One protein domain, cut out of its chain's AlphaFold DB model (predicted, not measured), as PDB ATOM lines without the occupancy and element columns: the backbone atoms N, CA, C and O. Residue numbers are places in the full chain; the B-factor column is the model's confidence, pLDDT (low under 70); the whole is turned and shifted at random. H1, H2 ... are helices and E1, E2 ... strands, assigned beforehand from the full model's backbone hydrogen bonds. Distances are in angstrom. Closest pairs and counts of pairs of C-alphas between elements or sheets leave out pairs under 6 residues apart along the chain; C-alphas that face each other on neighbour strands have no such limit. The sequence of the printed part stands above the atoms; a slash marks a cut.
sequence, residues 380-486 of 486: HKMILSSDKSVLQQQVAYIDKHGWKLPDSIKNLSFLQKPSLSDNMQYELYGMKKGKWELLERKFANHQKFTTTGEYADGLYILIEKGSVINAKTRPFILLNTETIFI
ATOM      1  N   HIS A 380     -34.741  20.119  29.339       92.56
ATOM      2  CA  HIS A 380     -35.488  21.314  28.995       92.56
ATOM      3  C   HIS A 380     -36.638  20.965  28.055       92.56
ATOM      4  O   HIS A 380     -36.548  20.041  27.240       92.56
ATOM      5  N   LYS A 381     -37.740  21.711  28.164       92.50
ATOM      6  CA  LYS A 381     -38.781  21.691  27.135       92.50
ATOM      7  C   LYS A 381     -38.284  22.421  25.896       92.50
ATOM      8  O   LYS A 381     -37.626  23.452  26.008       92.50
ATOM      9  N   MET A 382     -38.659  21.914  24.728       93.06
ATOM     10  CA  MET A 382     -38.377  22.559  23.451       93.06
ATOM     11  C   MET A 382     -39.636  23.237  22.921       93.06
ATOM     12  O   MET A 382     -40.721  22.650  22.942       93.06
ATOM     13  N   ILE A 383     -39.474  24.458  22.416       91.38
ATOM     14  CA  ILE A 383     -40.501  25.185  21.668       91.38
ATOM     15  C   ILE A 383     -39.905  25.504  20.303       91.38
ATOM     16  O   ILE A 383     -39.024  26.351  20.181       91.38
ATOM     17  N   LEU A 384     -40.379  24.804  19.279       90.38
ATOM     18  CA  LEU A 384     -39.894  24.930  17.911       90.38
ATOM     19  C   LEU A 384     -40.947  25.652  17.081       90.38
ATOM     20  O   LEU A 384     -42.111  25.262  17.094       90.38
ATOM     21  N   SER A 385     -40.546  26.686  16.351       86.81
ATOM     22  CA  SER A 385     -41.369  27.344  15.326       86.81
ATOM     23  C   SER A 385     -41.025  26.874  13.910       86.81
ATOM     24  O   SER A 385     -41.647  27.306  12.945       86.81
ATOM     25  N   SER A 386     -40.027  26.002  13.757       85.94
ATOM     26  CA  SER A 386     -39.604  25.475  12.463       85.94
ATOM     27  C   SER A 386     -39.024  24.065  12.588       85.94
ATOM     28  O   SER A 386     -38.585  23.658  13.660       85.94
ATOM     29  N   ASP A 387     -39.029  23.332  11.479       85.00
ATOM     30  CA  ASP A 387     -38.338  22.061  11.245       85.00
ATOM     31  C   ASP A 387     -37.064  22.228  10.383       85.00
ATOM     32  O   ASP A 387     -36.410  21.236  10.061       85.00
ATOM     33  N   LYS A 388     -36.712  23.461   9.980       83.44
ATOM     34  CA  LYS A 388     -35.627  23.771   9.028       83.44
ATOM     35  C   LYS A 388     -34.876  25.045   9.417       83.44
ATOM     36  O   LYS A 388     -35.485  26.021   9.853       83.44
ATOM     37  N   SER A 389     -33.571  25.095   9.150       80.25
ATOM     38  CA  SER A 389     -32.794  26.338   9.246       80.25
ATOM     39  C   SER A 389     -33.255  27.376   8.212       80.25
ATOM     40  O   SER A 389     -33.803  27.022   7.163       80.25
ATOM     41  N   VAL A 390     -32.984  28.665   8.462       77.06
ATOM     42  CA  VAL A 390     -33.245  29.753   7.491       77.06
ATOM     43  C   VAL A 390     -32.619  29.430   6.130       77.06
ATOM     44  O   VAL A 390     -33.257  29.592   5.091       77.06
ATOM     45  N   LEU A 391     -31.396  28.895   6.134       79.50
ATOM     46  CA  LEU A 391     -30.680  28.509   4.924       79.50
ATOM     47  C   LEU A 391     -31.379  27.357   4.180       79.50
ATOM     48  O   LEU A 391     -31.573  27.436   2.969       79.50
ATOM     49  N   GLN A 392     -31.828  26.314   4.885       79.44
ATOM     50  CA  GLN A 392     -32.574  25.207   4.270       79.44
ATOM     51  C   GLN A 392     -33.907  25.663   3.667       79.44
ATOM     52  O   GLN A 392     -34.286  25.193   2.592       79.44
ATOM     53  N   GLN A 393     -34.615  26.576   4.335       78.75
ATOM     54  CA  GLN A 393     -35.855  27.151   3.809       78.75
ATOM     55  C   GLN A 393     -35.597  27.916   2.504       78.75
ATOM     56  O   GLN A 393     -36.341  27.759   1.533       78.75
ATOM     57  N   GLN A 394     -34.503  28.678   2.446       77.50
ATOM     58  CA  GLN A 394     -34.088  29.400   1.244       77.50
ATOM     59  C   GLN A 394     -33.672  28.457   0.104       77.50
ATOM     60  O   GLN A 394     -34.102  28.655  -1.030       77.50
ATOM     61  N   VAL A 395     -32.897  27.403   0.389       76.88
ATOM     62  CA  VAL A 395     -32.512  26.387  -0.611       76.88
ATOM     63  C   VAL A 395     -33.746  25.702  -1.201       76.88
ATOM     64  O   VAL A 395     -33.882  25.635  -2.421       76.88
ATOM     65  N   ALA A 396     -34.669  25.234  -0.353       75.31
ATOM     66  CA  ALA A 396     -35.896  24.578  -0.804       75.31
ATOM     67  C   ALA A 396     -36.761  25.505  -1.673       75.31
ATOM     68  O   ALA A 396     -37.406  25.057  -2.621       75.31
ATOM     69  N   TYR A 397     -36.760  26.804  -1.369       72.94
ATOM     70  CA  TYR A 397     -37.452  27.794  -2.180       72.94
ATOM     71  C   TYR A 397     -36.816  27.970  -3.564       72.94
ATOM     72  O   TYR A 397     -37.543  27.943  -4.556       72.94
ATOM     73  N   ILE A 398     -35.489  28.111  -3.643       71.62
ATOM     74  CA  ILE A 398     -34.768  28.235  -4.922       71.62
ATOM     75  C   ILE A 398     -35.019  27.004  -5.799       71.62
ATOM     76  O   ILE A 398     -35.369  27.152  -6.970       71.62
ATOM     77  N   ASP A 399     -34.904  25.803  -5.220       70.38
ATOM     78  CA  ASP A 399     -35.118  24.527  -5.914       70.38
ATOM     79  C   ASP A 399     -36.536  24.431  -6.497       70.38
ATOM     80  O   ASP A 399     -36.711  24.168  -7.686       70.38
ATOM     81  N   LYS A 400     -37.558  24.773  -5.697       69.94
ATOM     82  CA  LYS A 400     -38.966  24.778  -6.128       69.94
ATOM     83  C   LYS A 400     -39.230  25.668  -7.351       69.94
ATOM     84  O   LYS A 400     -40.172  25.395  -8.092       69.94
ATOM     85  N   HIS A 401     -38.447  26.727  -7.549       66.31
ATOM     86  CA  HIS A 401     -38.678  27.700  -8.620       66.31
ATOM     87  C   HIS A 401     -37.666  27.604  -9.776       66.31
ATOM     88  O   HIS A 401     -37.853  28.269 -10.792       66.31
ATOM     89  N   GLY A 402     -36.625  26.770  -9.663       60.41
ATOM     90  CA  GLY A 402     -35.638  26.549 -10.729       60.41
ATOM     91  C   GLY A 402     -34.776  27.775 -11.068       60.41
ATOM     92  O   GLY A 402     -34.354  27.931 -12.214       60.41
ATOM     93  N   TRP A 403     -34.545  28.679 -10.110       57.59
ATOM     94  CA  TRP A 403     -33.939  29.997 -10.360       57.59
ATOM     95  C   TRP A 403     -32.405  30.053 -10.201       57.59
ATOM     96  O   TRP A 403     -31.831  29.402  -9.331       57.59
ATOM     97  N   LYS A 404     -31.758  30.941 -10.980       55.91
ATOM     98  CA  LYS A 404     -30.467  31.598 -10.672       55.91
ATOM     99  C   LYS A 404     -30.776  33.083 -10.396       55.91
ATOM    100  O   LYS A 404     -31.165  33.780 -11.322       55.91
ATOM    101  N   LEU A 405     -30.725  33.554  -9.150       52.72
ATOM    102  CA  LEU A 405     -31.135  34.929  -8.756       52.72
ATOM    103  C   LEU A 405     -29.956  35.917  -8.900       52.72
ATOM    104  O   LEU A 405     -28.852  35.452  -8.610       52.72
ATOM    105  N   PRO A 406     -30.112  37.223  -9.278       51.19
ATOM    106  CA  PRO A 406     -31.142  38.202  -8.817       51.19
ATOM    107  C   PRO A 406     -31.669  39.239  -9.876       51.19
ATOM    108  O   PRO A 406     -31.086  39.392 -10.938       51.19
ATOM    109  N   ASP A 407     -32.828  39.903  -9.694       45.56
ATOM    110  CA  ASP A 407     -32.967  41.278  -9.149       45.56
ATOM    111  C   ASP A 407     -34.027  41.379  -8.021       45.56
ATOM    112  O   ASP A 407     -35.228  41.211  -8.224       45.56
ATOM    113  N   SER A 408     -33.572  41.756  -6.824       51.62
ATOM    114  CA  SER A 408     -34.332  42.394  -5.729       51.62
ATOM    115  C   SER A 408     -35.642  41.738  -5.221       51.62
ATOM    116  O   SER A 408     -36.731  42.280  -5.355       51.62
ATOM    117  N   ILE A 409     -35.527  40.592  -4.543       55.69
ATOM    118  CA  ILE A 409     -36.115  40.273  -3.213       55.69
ATOM    119  C   ILE A 409     -37.355  41.093  -2.749       55.69
ATOM    120  O   ILE A 409     -37.361  41.667  -1.661       55.69
ATOM    121  N   LYS A 410     -38.436  41.174  -3.535       45.06
ATOM    122  CA  LYS A 410     -39.594  42.032  -3.197       45.06
ATOM    123  C   LYS A 410     -40.783  41.327  -2.553       45.06
ATOM    124  O   LYS A 410     -41.711  42.013  -2.154       45.06
ATOM    125  N   ASN A 411     -40.756  40.004  -2.367       52.44
ATOM    126  CA  ASN A 411     -41.754  39.313  -1.534       52.44
ATOM    127  C   ASN A 411     -41.242  37.974  -0.959       52.44
ATOM    128  O   ASN A 411     -41.715  36.901  -1.319       52.44
ATOM    129  N   LEU A 412     -40.295  38.038  -0.012       57.94
ATOM    130  CA  LEU A 412     -39.893  36.893   0.834       57.94
ATOM    131  C   LEU A 412     -40.804  36.692   2.062       57.94
ATOM    132  O   LEU A 412     -40.412  36.046   3.030       57.94
ATOM    133  N   SER A 413     -42.023  37.232   2.063       51.97
ATOM    134  CA  SER A 413     -42.919  37.211   3.232       51.97
ATOM    135  C   SER A 413     -43.313  35.799   3.704       51.97
ATOM    136  O   SER A 413     -43.714  35.624   4.852       51.97
ATOM    137  N   PHE A 414     -43.153  34.770   2.865       52.75
ATOM    138  CA  PHE A 414     -43.355  33.366   3.246       52.75
ATOM    139  C   PHE A 414     -42.124  32.722   3.922       52.75
ATOM    140  O   PHE A 414     -42.296  31.722   4.610       52.75
ATOM    141  N   LEU A 415     -40.911  33.287   3.785       56.69
ATOM    142  CA  LEU A 415     -39.707  32.870   4.537       56.69
ATOM    143  C   LEU A 415     -39.698  33.410   5.981       56.69
ATOM    144  O   LEU A 415     -38.825  33.071   6.768       56.69
ATOM    145  N   GLN A 416     -40.659  34.272   6.320       51.31
ATOM    146  CA  GLN A 416     -40.839  34.859   7.651       51.31
ATOM    147  C   GLN A 416     -41.852  34.104   8.525       51.31
ATOM    148  O   GLN A 416     -42.112  34.522   9.653       51.31
ATOM    149  N   LYS A 417     -42.453  33.016   8.030       53.66
ATOM    150  CA  LYS A 417     -43.461  32.258   8.776       53.66
ATOM    151  C   LYS A 417     -42.893  30.949   9.319       53.66
ATOM    152  O   LYS A 417     -42.029  30.351   8.680       53.66
ATOM    153  N   PRO A 418     -43.394  30.493  10.475       57.81
ATOM    154  CA  PRO A 418     -43.174  29.137  10.945       57.81
ATOM    155  C   PRO A 418     -43.335  28.123   9.815       57.81
ATOM    156  O   PRO A 418     -44.323  28.154   9.081       57.81
ATOM    157  N   SER A 419     -42.382  27.204   9.677       70.75
ATOM    158  CA  SER A 419     -42.524  26.109   8.709       70.75
ATOM    159  C   SER A 419     -43.491  25.025   9.195       70.75
ATOM    160  O   SER A 419     -43.799  24.098   8.449       70.75
ATOM    161  N   LEU A 420     -43.979  25.142  10.435       87.69
ATOM    162  CA  LEU A 420     -44.876  24.179  11.056       87.69
ATOM    163  C   LEU A 420     -46.347  24.537  10.818       87.69
ATOM    164  O   LEU A 420     -46.750  25.688  10.981       87.69
ATOM    165  N   SER A 421     -47.162  23.535  10.494       87.38
ATOM    166  CA  SER A 421     -48.601  23.687  10.236       87.38
ATOM    167  C   SER A 421     -49.449  23.110  11.373       87.38
ATOM    168  O   SER A 421     -49.245  21.964  11.761       87.38
ATOM    169  N   ASP A 422     -50.448  23.856  11.863       86.69
ATOM    170  CA  ASP A 422     -51.283  23.468  13.024       86.69
ATOM    171  C   ASP A 422     -52.069  22.165  12.846       86.69
ATOM    172  O   ASP A 422     -52.300  21.417  13.790       86.69
ATOM    173  N   ASN A 423     -52.432  21.844  11.607       85.25
ATOM    174  CA  ASN A 423     -53.166  20.618  11.290       85.25
ATOM    175  C   ASN A 423     -52.240  19.450  10.918       85.25
ATOM    176  O   ASN A 423     -52.714  18.407  10.470       85.25
ATOM    177  N   MET A 424     -50.924  19.618  11.082       89.62
ATOM    178  CA  MET A 424     -49.927  18.602  10.772       89.62
ATOM    179  C   MET A 424     -49.381  17.980  12.056       89.62
ATOM    180  O   MET A 424     -49.032  18.669  13.018       89.62
ATOM    181  N   GLN A 425     -49.297  16.649  12.068       94.44
ATOM    182  CA  GLN A 425     -48.632  15.916  13.137       94.44
ATOM    183  C   GLN A 425     -47.140  15.816  12.823       94.44
ATOM    184  O   GLN A 425     -46.765  15.395  11.732       94.44
ATOM    185  N   TYR A 426     -46.297  16.147  13.794       95.44
ATOM    186  CA  TYR A 426     -44.848  16.038  13.707       95.44
ATOM    187  C   TYR A 426     -44.324  14.933  14.626       95.44
ATOM    188  O   TYR A 426     -44.917  14.620  15.664       95.44
ATOM    189  N   GLU A 427     -43.198  14.358  14.229       96.19
ATOM    190  CA  GLU A 427     -42.437  13.356  14.962       96.19
ATOM    191  C   GLU A 427     -41.080  13.945  15.361       96.19
ATOM    192  O   GLU A 427     -40.298  14.372  14.507       96.19
ATOM    193  N   LEU A 428     -40.809  13.970  16.666       96.44
ATOM    194  CA  LEU A 428     -39.522  14.365  17.222       96.44
ATOM    195  C   LEU A 428     -38.666  13.118  17.438       96.44
ATOM    196  O   LEU A 428     -39.054  12.216  18.183       96.44
ATOM    197  N   TYR A 429     -37.480  13.108  16.847       96.50
ATOM    198  CA  TYR A 429     -36.463  12.083  17.027       96.50
ATOM    199  C   TYR A 429     -35.258  12.658  17.768       96.50
ATOM    200  O   TYR A 429     -34.869  13.799  17.526       96.50
ATOM    201  N   GLY A 430     -34.639  11.860  18.634       94.62
ATOM    202  CA  GLY A 430     -33.368  12.181  19.284       94.62
ATOM    203  C   GLY A 430     -32.264  11.227  18.847       94.62
ATOM    204  O   GLY A 430     -32.505  10.033  18.656       94.62
ATOM    205  N   MET A 431     -31.046  11.743  18.693       91.38
ATOM    206  CA  MET A 431     -29.875  10.917  18.401       91.38
ATOM    207  C   MET A 431     -29.410  10.198  19.668       91.38
ATOM    208  O   MET A 431     -28.983  10.832  20.633       91.38
ATOM    209  N   LYS A 432     -29.405   8.863  19.649       86.38
ATOM    210  CA  LYS A 432     -28.896   8.035  20.745       86.38
ATOM    211  C   LYS A 432     -28.071   6.876  20.205       86.38
ATOM    212  O   LYS A 432     -28.529   6.104  19.370       86.38
ATOM    213  N   LYS A 433     -26.825   6.751  20.678       81.69
ATOM    214  CA  LYS A 433     -25.874   5.697  20.256       81.69
ATOM    215  C   LYS A 433     -25.790   5.533  18.722       81.69
ATOM    216  O   LYS A 433     -25.733   4.417  18.214       81.69
ATOM    217  N   GLY A 434     -25.812   6.651  17.991       80.00
ATOM    218  CA  GLY A 434     -25.721   6.670  16.526       80.00
ATOM    219  C   GLY A 434     -27.015   6.325  15.779       80.00
ATOM    220  O   GLY A 434     -26.966   6.138  14.565       80.00
ATOM    221  N   LYS A 435     -28.160   6.226  16.466       86.88
ATOM    222  CA  LYS A 435     -29.471   5.976  15.858       86.88
ATOM    223  C   LYS A 435     -30.474   7.061  16.236       86.88
ATOM    224  O   LYS A 435     -30.451   7.573  17.352       86.88
ATOM    225  N   TRP A 436     -31.366   7.375  15.303       92.75
ATOM    226  CA  TRP A 436     -32.523   8.225  15.559       92.75
ATOM    227  C   TRP A 436     -33.609   7.401  16.251       92.75
ATOM    228  O   TRP A 436     -34.122   6.442  15.676       92.75
ATOM    229  N   GLU A 437     -33.947   7.765  17.483       95.25
ATOM    230  CA  GLU A 437     -35.037   7.158  18.249       95.25
ATOM    231  C   GLU A 437     -36.210   8.135  18.308       95.25
ATOM    232  O   GLU A 437     -36.020   9.311  18.614       95.25
ATOM    233  N   LEU A 438     -37.419   7.656  18.007       96.00
ATOM    234  CA  LEU A 438     -38.631   8.457  18.152       96.00
ATOM    235  C   LEU A 438     -38.864   8.763  19.635       96.00
ATOM    236  O   LEU A 438     -38.905   7.852  20.460       96.00
ATOM    237  N   LEU A 439     -39.068  10.038  19.950       96.19
ATOM    238  CA  LEU A 439     -39.298  10.524  21.306       96.19
ATOM    239  C   LEU A 439     -40.756  10.922  21.531       96.19
ATOM    240  O   LEU A 439     -41.351  10.544  22.536       96.19
ATOM    241  N   GLU A 440     -41.342  11.672  20.597       95.62
ATOM    242  CA  GLU A 440     -42.687  12.227  20.756       95.62
ATOM    243  C   GLU A 440     -43.384  12.415  19.407       95.62
ATOM    244  O   GLU A 440     -42.748  12.686  18.388       95.62
ATOM    245  N   ARG A 441     -44.717  12.296  19.412       95.56
ATOM    246  CA  ARG A 441     -45.582  12.636  18.279       95.56
ATOM    247  C   ARG A 441     -46.626  13.642  18.717       95.56
ATOM    248  O   ARG A 441     -47.367  13.368  19.659       95.56
ATOM    249  N   LYS A 442     -46.745  14.764  18.012       94.25
ATOM    250  CA  LYS A 442     -47.694  15.814  18.399       94.25
ATOM    251  C   LYS A 442     -48.104  16.685  17.221       94.25
ATOM    252  O   LYS A 442     -47.324  16.876  16.296       94.25
ATOM    253  N   PHE A 443     -49.319  17.215  17.270       93.81
ATOM    254  CA  PHE A 443     -49.739  18.291  16.377       93.81
ATOM    255  C   PHE A 443     -49.029  19.592  16.756       93.81
ATOM    256  O   PHE A 443     -48.843  19.870  17.948       93.81
ATOM    257  N   ALA A 444     -48.620  20.377  15.761       91.38
ATOM    258  CA  ALA A 444     -48.231  21.757  16.029       91.38
ATOM    259  C   ALA A 444     -49.467  22.559  16.475       91.38
ATOM    260  O   ALA A 444     -50.594  22.222  16.128       91.38
ATOM    261  N   ASN A 445     -49.267  23.584  17.295       90.75
ATOM    262  CA  ASN A 445     -50.337  24.476  17.734       90.75
ATOM    263  C   ASN A 445     -49.821  25.918  17.739       90.75
ATOM    264  O   ASN A 445     -48.734  26.174  18.264       90.75
ATOM    265  N   HIS A 446     -50.576  26.849  17.154       89.44
ATOM    266  CA  HIS A 446     -50.131  28.207  16.830       89.44
ATOM    267  C   HIS A 446     -48.765  28.218  16.120       89.44
ATOM    268  O   HIS A 446     -47.871  29.002  16.446       89.44
ATOM    269  N   GLN A 447     -48.607  27.285  15.185       89.25
ATOM    270  CA  GLN A 447     -47.435  27.005  14.371       89.25
ATOM    271  C   GLN A 447     -46.176  26.705  15.192       89.25
ATOM    272  O   GLN A 447     -45.047  26.998  14.791       89.25
ATOM    273  N   LYS A 448     -46.370  26.120  16.377       91.19
ATOM    274  CA  LYS A 448     -45.292  25.716  17.274       91.19
ATOM    275  C   LYS A 448     -45.414  24.251  17.649       91.19
ATOM    276  O   LYS A 448     -46.475  23.778  18.052       91.19
ATOM    277  N   PHE A 449     -44.291  23.549  17.615       93.06
ATOM    278  CA  PHE A 449     -44.139  22.255  18.255       93.06
ATOM    279  C   PHE A 449     -43.570  22.478  19.656       93.06
ATOM    280  O   PHE A 449     -42.418  22.873  19.817       93.06
ATOM    281  N   THR A 450     -44.398  22.264  20.679       93.44
ATOM    282  CA  THR A 450     -43.973  22.329  22.086       93.44
ATOM    283  C   THR A 450     -43.972  20.933  22.672       93.44
ATOM    284  O   THR A 450     -45.025  20.282  22.692       93.44
ATOM    285  N   THR A 451     -42.826  20.490  23.174       94.44
ATOM    286  CA  THR A 451     -42.700  19.154  23.754       94.44
ATOM    287  C   THR A 451     -43.525  19.000  25.024       94.44
ATOM    288  O   THR A 451     -43.676  19.934  25.818       94.44
ATOM    289  N   THR A 452     -44.078  17.807  25.229       93.38
ATOM    290  CA  THR A 452     -44.659  17.424  26.525       93.38
ATOM    291  C   THR A 452     -43.560  17.041  27.510       93.38
ATOM    292  O   THR A 452     -43.600  17.476  28.662       93.38
ATOM    293  N   GLY A 453     -42.563  16.291  27.033       91.56
ATOM    294  CA  GLY A 453     -41.388  15.888  27.797       91.56
ATOM    295  C   GLY A 453     -40.283  16.942  27.847       91.56
ATOM    296  O   GLY A 453     -40.275  17.921  27.092       91.56
ATOM    297  N   GLU A 454     -39.325  16.696  28.737       94.50
ATOM    298  CA  GLU A 454     -38.072  17.437  28.827       94.50
ATOM    299  C   GLU A 454     -36.908  16.576  28.333       94.50
ATOM    300  O   GLU A 454     -36.747  15.404  28.709       94.50
ATOM    301  N   TYR A 455     -36.065  17.185  27.509       93.88
ATOM    302  CA  TYR A 455     -34.990  16.506  26.802       93.88
ATOM    303  C   TYR A 455     -33.646  17.144  27.130       93.88
ATOM    304  O   TYR A 455     -33.573  18.337  27.413       93.88
ATOM    305  N   ALA A 456     -32.603  16.319  27.164       93.69
ATOM    306  CA  ALA A 456     -31.254  16.774  27.469       93.69
ATOM    307  C   ALA A 456     -30.596  17.435  26.256       93.69
ATOM    308  O   ALA A 456     -31.079  17.297  25.130       93.69
ATOM    309  N   ASP A 457     -29.466  18.096  26.466       93.69
ATOM    310  CA  ASP A 457     -28.663  18.616  25.362       93.69
ATOM    311  C   ASP A 457     -28.312  17.489  24.385       93.69
ATOM    312  O   ASP A 457     -27.978  16.368  24.782       93.69
ATOM    313  N   GLY A 458     -28.414  17.762  23.088       93.12
ATOM    314  CA  GLY A 458     -28.216  16.726  22.084       93.12
ATOM    315  C   GLY A 458     -28.676  17.126  20.696       93.12
ATOM    316  O   GLY A 458     -29.008  18.280  20.432       93.12
ATOM    317  N   LEU A 459     -28.683  16.141  19.800       93.94
ATOM    318  CA  LEU A 459     -29.122  16.311  18.423       93.94
ATOM    319  C   LEU A 459     -30.525  15.750  18.260       93.94
ATOM    320  O   LEU A 459     -30.814  14.630  18.697       93.94
ATOM    321  N   TYR A 460     -31.350  16.501  17.549       94.69
ATOM    322  CA  TYR A 460     -32.754  16.200  17.348       94.69
ATOM    323  C   TYR A 460     -33.150  16.416  15.893       94.69
ATOM    324  O   TYR A 460     -32.558  17.225  15.182       94.69
ATOM    325  N   ILE A 461     -34.166  15.688  15.451       94.06
ATOM    326  CA  ILE A 461     -34.820  15.880  14.158       94.06
ATOM    327  C   ILE A 461     -36.308  16.058  14.418       94.06
ATOM    328  O   ILE A 461     -36.902  15.289  15.170       94.06
ATOM    329  N   LEU A 462     -36.908  17.041  13.756       93.81
ATOM    330  CA  LEU A 462     -38.354  17.191  13.675       93.81
ATOM    331  C   LEU A 462     -38.765  16.972  12.220       93.81
ATOM    332  O   LEU A 462     -38.212  17.613  11.331       93.81
ATOM    333  N   ILE A 463     -39.709  16.068  11.975       92.94
ATOM    334  CA  ILE A 463     -40.269  15.831  10.637       92.94
ATOM    335  C   ILE A 463     -41.784  15.687  10.704       92.94
ATOM    336  O   ILE A 463     -42.338  15.309  11.734       92.94
ATOM    337  N   GLU A 464     -42.461  15.962   9.595       92.88
ATOM    338  CA  GLU A 464     -43.881  15.644   9.442       92.88
ATOM    339  C   GLU A 464     -44.091  14.128   9.511       92.88
ATOM    340  O   GLU A 464     -43.322  13.346   8.942       92.88
ATOM    341  N   LYS A 465     -45.148  13.693  10.196       93.06
ATOM    342  CA  LYS A 465     -45.477  12.275  10.333       93.06
ATOM    343  C   LYS A 465     -45.682  11.635   8.963       93.06
ATOM    344  O   LYS A 465     -46.454  12.123   8.145       93.06
ATOM    345  N   GLY A 466     -45.025  10.497   8.755       87.00
ATOM    346  CA  GLY A 466     -45.028   9.785   7.474       87.00
ATOM    347  C   GLY A 466     -43.902  10.210   6.529       87.00
ATOM    348  O   GLY A 466     -43.678   9.537   5.526       87.00
ATOM    349  N   SER A 467     -43.148  11.263   6.862       90.44
ATOM    350  CA  SER A 467     -41.888  11.572   6.182       90.44
ATOM    351  C   SER A 467     -40.790  10.582   6.568       90.44
ATOM    352  O   SER A 467     -40.807   9.981   7.642       90.44
ATOM    353  N   VAL A 468     -39.795  10.438   5.695       88.44
ATOM    354  CA  VAL A 468     -38.635   9.571   5.921       88.44
ATOM    355  C   VAL A 468     -37.419  10.426   6.253       88.44
ATOM    356  O   VAL A 468     -37.074  11.330   5.487       88.44
ATOM    357  N   ILE A 469     -36.733  10.103   7.355       88.06
ATOM    358  CA  ILE A 469     -35.413  10.669   7.660       88.06
ATOM    359  C   ILE A 469     -34.451  10.234   6.556       88.06
ATOM    360  O   ILE A 469     -34.192   9.044   6.372       88.06
ATOM    361  N   ASN A 470     -33.929  11.201   5.810       86.88
ATOM    362  CA  ASN A 470     -33.042  10.956   4.680       86.88
ATOM    363  C   ASN A 470     -31.862  11.939   4.687       86.88
ATOM    364  O   ASN A 470     -31.721  12.754   5.593       86.88
ATOM    365  N   ALA A 471     -31.009  11.865   3.665       80.44
ATOM    366  CA  ALA A 471     -29.808  12.691   3.556       80.44
ATOM    367  C   ALA A 471     -30.074  14.210   3.597       80.44
ATOM    368  O   ALA A 471     -29.208  14.959   4.036       80.44
ATOM    369  N   LYS A 472     -31.264  14.662   3.177       77.69
ATOM    370  CA  LYS A 472     -31.667  16.076   3.200       77.69
ATOM    371  C   LYS A 472     -32.222  16.518   4.560       77.69
ATOM    372  O   LYS A 472     -32.390  17.716   4.791       77.69
ATOM    373  N   THR A 473     -32.532  15.577   5.454       84.69
ATOM    374  CA  THR A 473     -33.016  15.873   6.804       84.69
ATOM    375  C   THR A 473     -31.828  16.282   7.673       84.69
ATOM    376  O   THR A 473     -31.064  15.431   8.130       84.69
ATOM    377  N   ARG A 474     -31.655  17.589   7.902       85.19
ATOM    378  CA  ARG A 474     -30.633  18.084   8.835       85.19
ATOM    379  C   ARG A 474     -31.208  18.155  10.251       85.19
ATOM    380  O   ARG A 474     -32.351  18.583  10.412       85.19
ATOM    381  N   PRO A 475     -30.452  17.715  11.262       91.62
ATOM    382  CA  PRO A 475     -30.861  17.856  12.642       91.62
ATOM    383  C   PRO A 475     -30.719  19.300  13.116       91.62
ATOM    384  O   PRO A 475     -30.142  20.152  12.451       91.62
ATOM    385  N   PHE A 476     -31.223  19.556  14.309       92.56
ATOM    386  CA  PHE A 476     -30.902  20.727  15.103       92.56
ATOM    387  C   PHE A 476     -30.299  20.276  16.431       92.56
ATOM    388  O   PHE A 476     -30.365  19.104  16.816       92.56
ATOM    389  N   ILE A 477     -29.687  21.219  17.126       93.75
ATOM    390  CA  ILE A 477     -29.082  21.028  18.432       93.75
ATOM    391  C   ILE A 477     -30.009  21.635  19.481       93.75
ATOM    392  O   ILE A 477     -30.465  22.763  19.309       93.75
ATOM    393  N   LEU A 478     -30.241  20.910  20.573       93.12
ATOM    394  CA  LEU A 478     -30.664  21.507  21.836       93.12
ATOM    395  C   LEU A 478     -29.419  21.715  22.695       93.12
ATOM    396  O   LEU A 478     -28.665  20.764  22.928       93.12
ATOM    397  N   LEU A 479     -29.206  22.945  23.145       90.88
ATOM    398  CA  LEU A 479     -28.123  23.291  24.053       90.88
ATOM    399  C   LEU A 479     -28.655  24.199  25.165       90.88
ATOM    400  O   LEU A 479     -28.977  25.368  24.947       90.88
ATOM    401  N   ASN A 480     -28.733  23.662  26.378       85.94
ATOM    402  CA  ASN A 480     -29.530  24.191  27.476       85.94
ATOM    403  C   ASN A 480     -30.989  24.396  27.023       85.94
ATOM    404  O   ASN A 480     -31.705  23.442  26.735       85.94
ATOM    405  N   THR A 481     -31.439  25.644  26.924       85.94
ATOM    406  CA  THR A 481     -32.792  26.008  26.475       85.94
ATOM    407  C   THR A 481     -32.834  26.512  25.034       85.94
ATOM    408  O   THR A 481     -33.901  26.895  24.560       85.94
ATOM    409  N   GLU A 482     -31.688  26.585  24.355       89.44
ATOM    410  CA  GLU A 482     -31.581  27.152  23.014       89.44
ATOM    411  C   GLU A 482     -31.611  26.052  21.953       89.44
ATOM    412  O   GLU A 482     -30.886  25.057  22.041       89.44
ATOM    413  N   THR A 483     -32.441  26.257  20.929       90.00
ATOM    414  CA  THR A 483     -32.452  25.423  19.728       90.00
ATOM    415  C   THR A 483     -31.621  26.079  18.634       90.00
ATOM    416  O   THR A 483     -31.928  27.188  18.200       90.00
ATOM    417  N   ILE A 484     -30.616  25.361  18.136       89.38
ATOM    418  CA  ILE A 484     -29.717  25.817  17.073       89.38
ATOM    419  C   ILE A 484     -29.886  24.896  15.864       89.38
ATOM    420  O   ILE A 484     -29.522  23.722  15.915       89.38
ATOM    421  N   PHE A 485     -30.432  25.411  14.764       85.81
ATOM    422  CA  PHE A 485     -30.512  24.656  13.511       85.81
ATOM    423  C   PHE A 485     -29.153  24.665  12.811       85.81
ATOM    424  O   PHE A 485     -28.593  25.741  12.602       85.81
ATOM    425  N   ILE A 486     -28.648  23.475  12.463       82.81
ATOM    426  CA  ILE A 486     -27.379  23.308  11.744       82.81
ATOM    427  C   ILE A 486     -27.598  23.247  10.243       82.81
ATOM    428  O   ILE A 486     -28.117  22.249   9.697       82.81
TER     429      ILE A 486
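AT A GLANCE: This is residues 380 to 486 of the 486 residues of an uncharacterized protein of Pedobacter chinensis (UniProt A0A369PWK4). A strongly twisted sheet of five strands builds the body, and residues 398 to 411, the end of H1 and the loop after it, stick out as an arm. The printed part has 107 residues, with H1, then E1 to E5; the antiparallel sheet runs E2 E1 E3 E4 E5. The class is mixed, with 44 residues in named elements, under half; the whole is compact, radius of gyration of the C-alphas 14.8 A, spans 45 by 30 by 28 A.

HOW THE PARTS SIT: H1, residues 390 to 401, is not on the sheet; its O i to N i+4 pairs are all within hydrogen-bond range. E1, residues 425 to 432, and E2, residues 435 to 443, form a hairpin, N 428 to O 440 2.9 A. E3, residues 458 to 464, is antiparallel to E1, N 429 to O 461 2.8 A. E3, E4, residues 476 to 479, and E5, residues 482 to 485, form two hairpins and a meander, each strand the antiparallel neighbour of the one before; N 460 to O 476 is 2.9 A, N 477 to O 484 2.8 A.

IN THESE COORDINATES: H1 spans 17.1 A from C-alpha 390 at (-33.245, 29.753, 7.491); E2 spans 23.7 A; E5 ends at C-alpha 485, (-30.512, 24.656, 13.511).

THE WHOLE: The printed part has no cut. H1 to E1, E2 to E3 and E3 to E4 are long links. Residues 400 to 418 have pLDDT under 70.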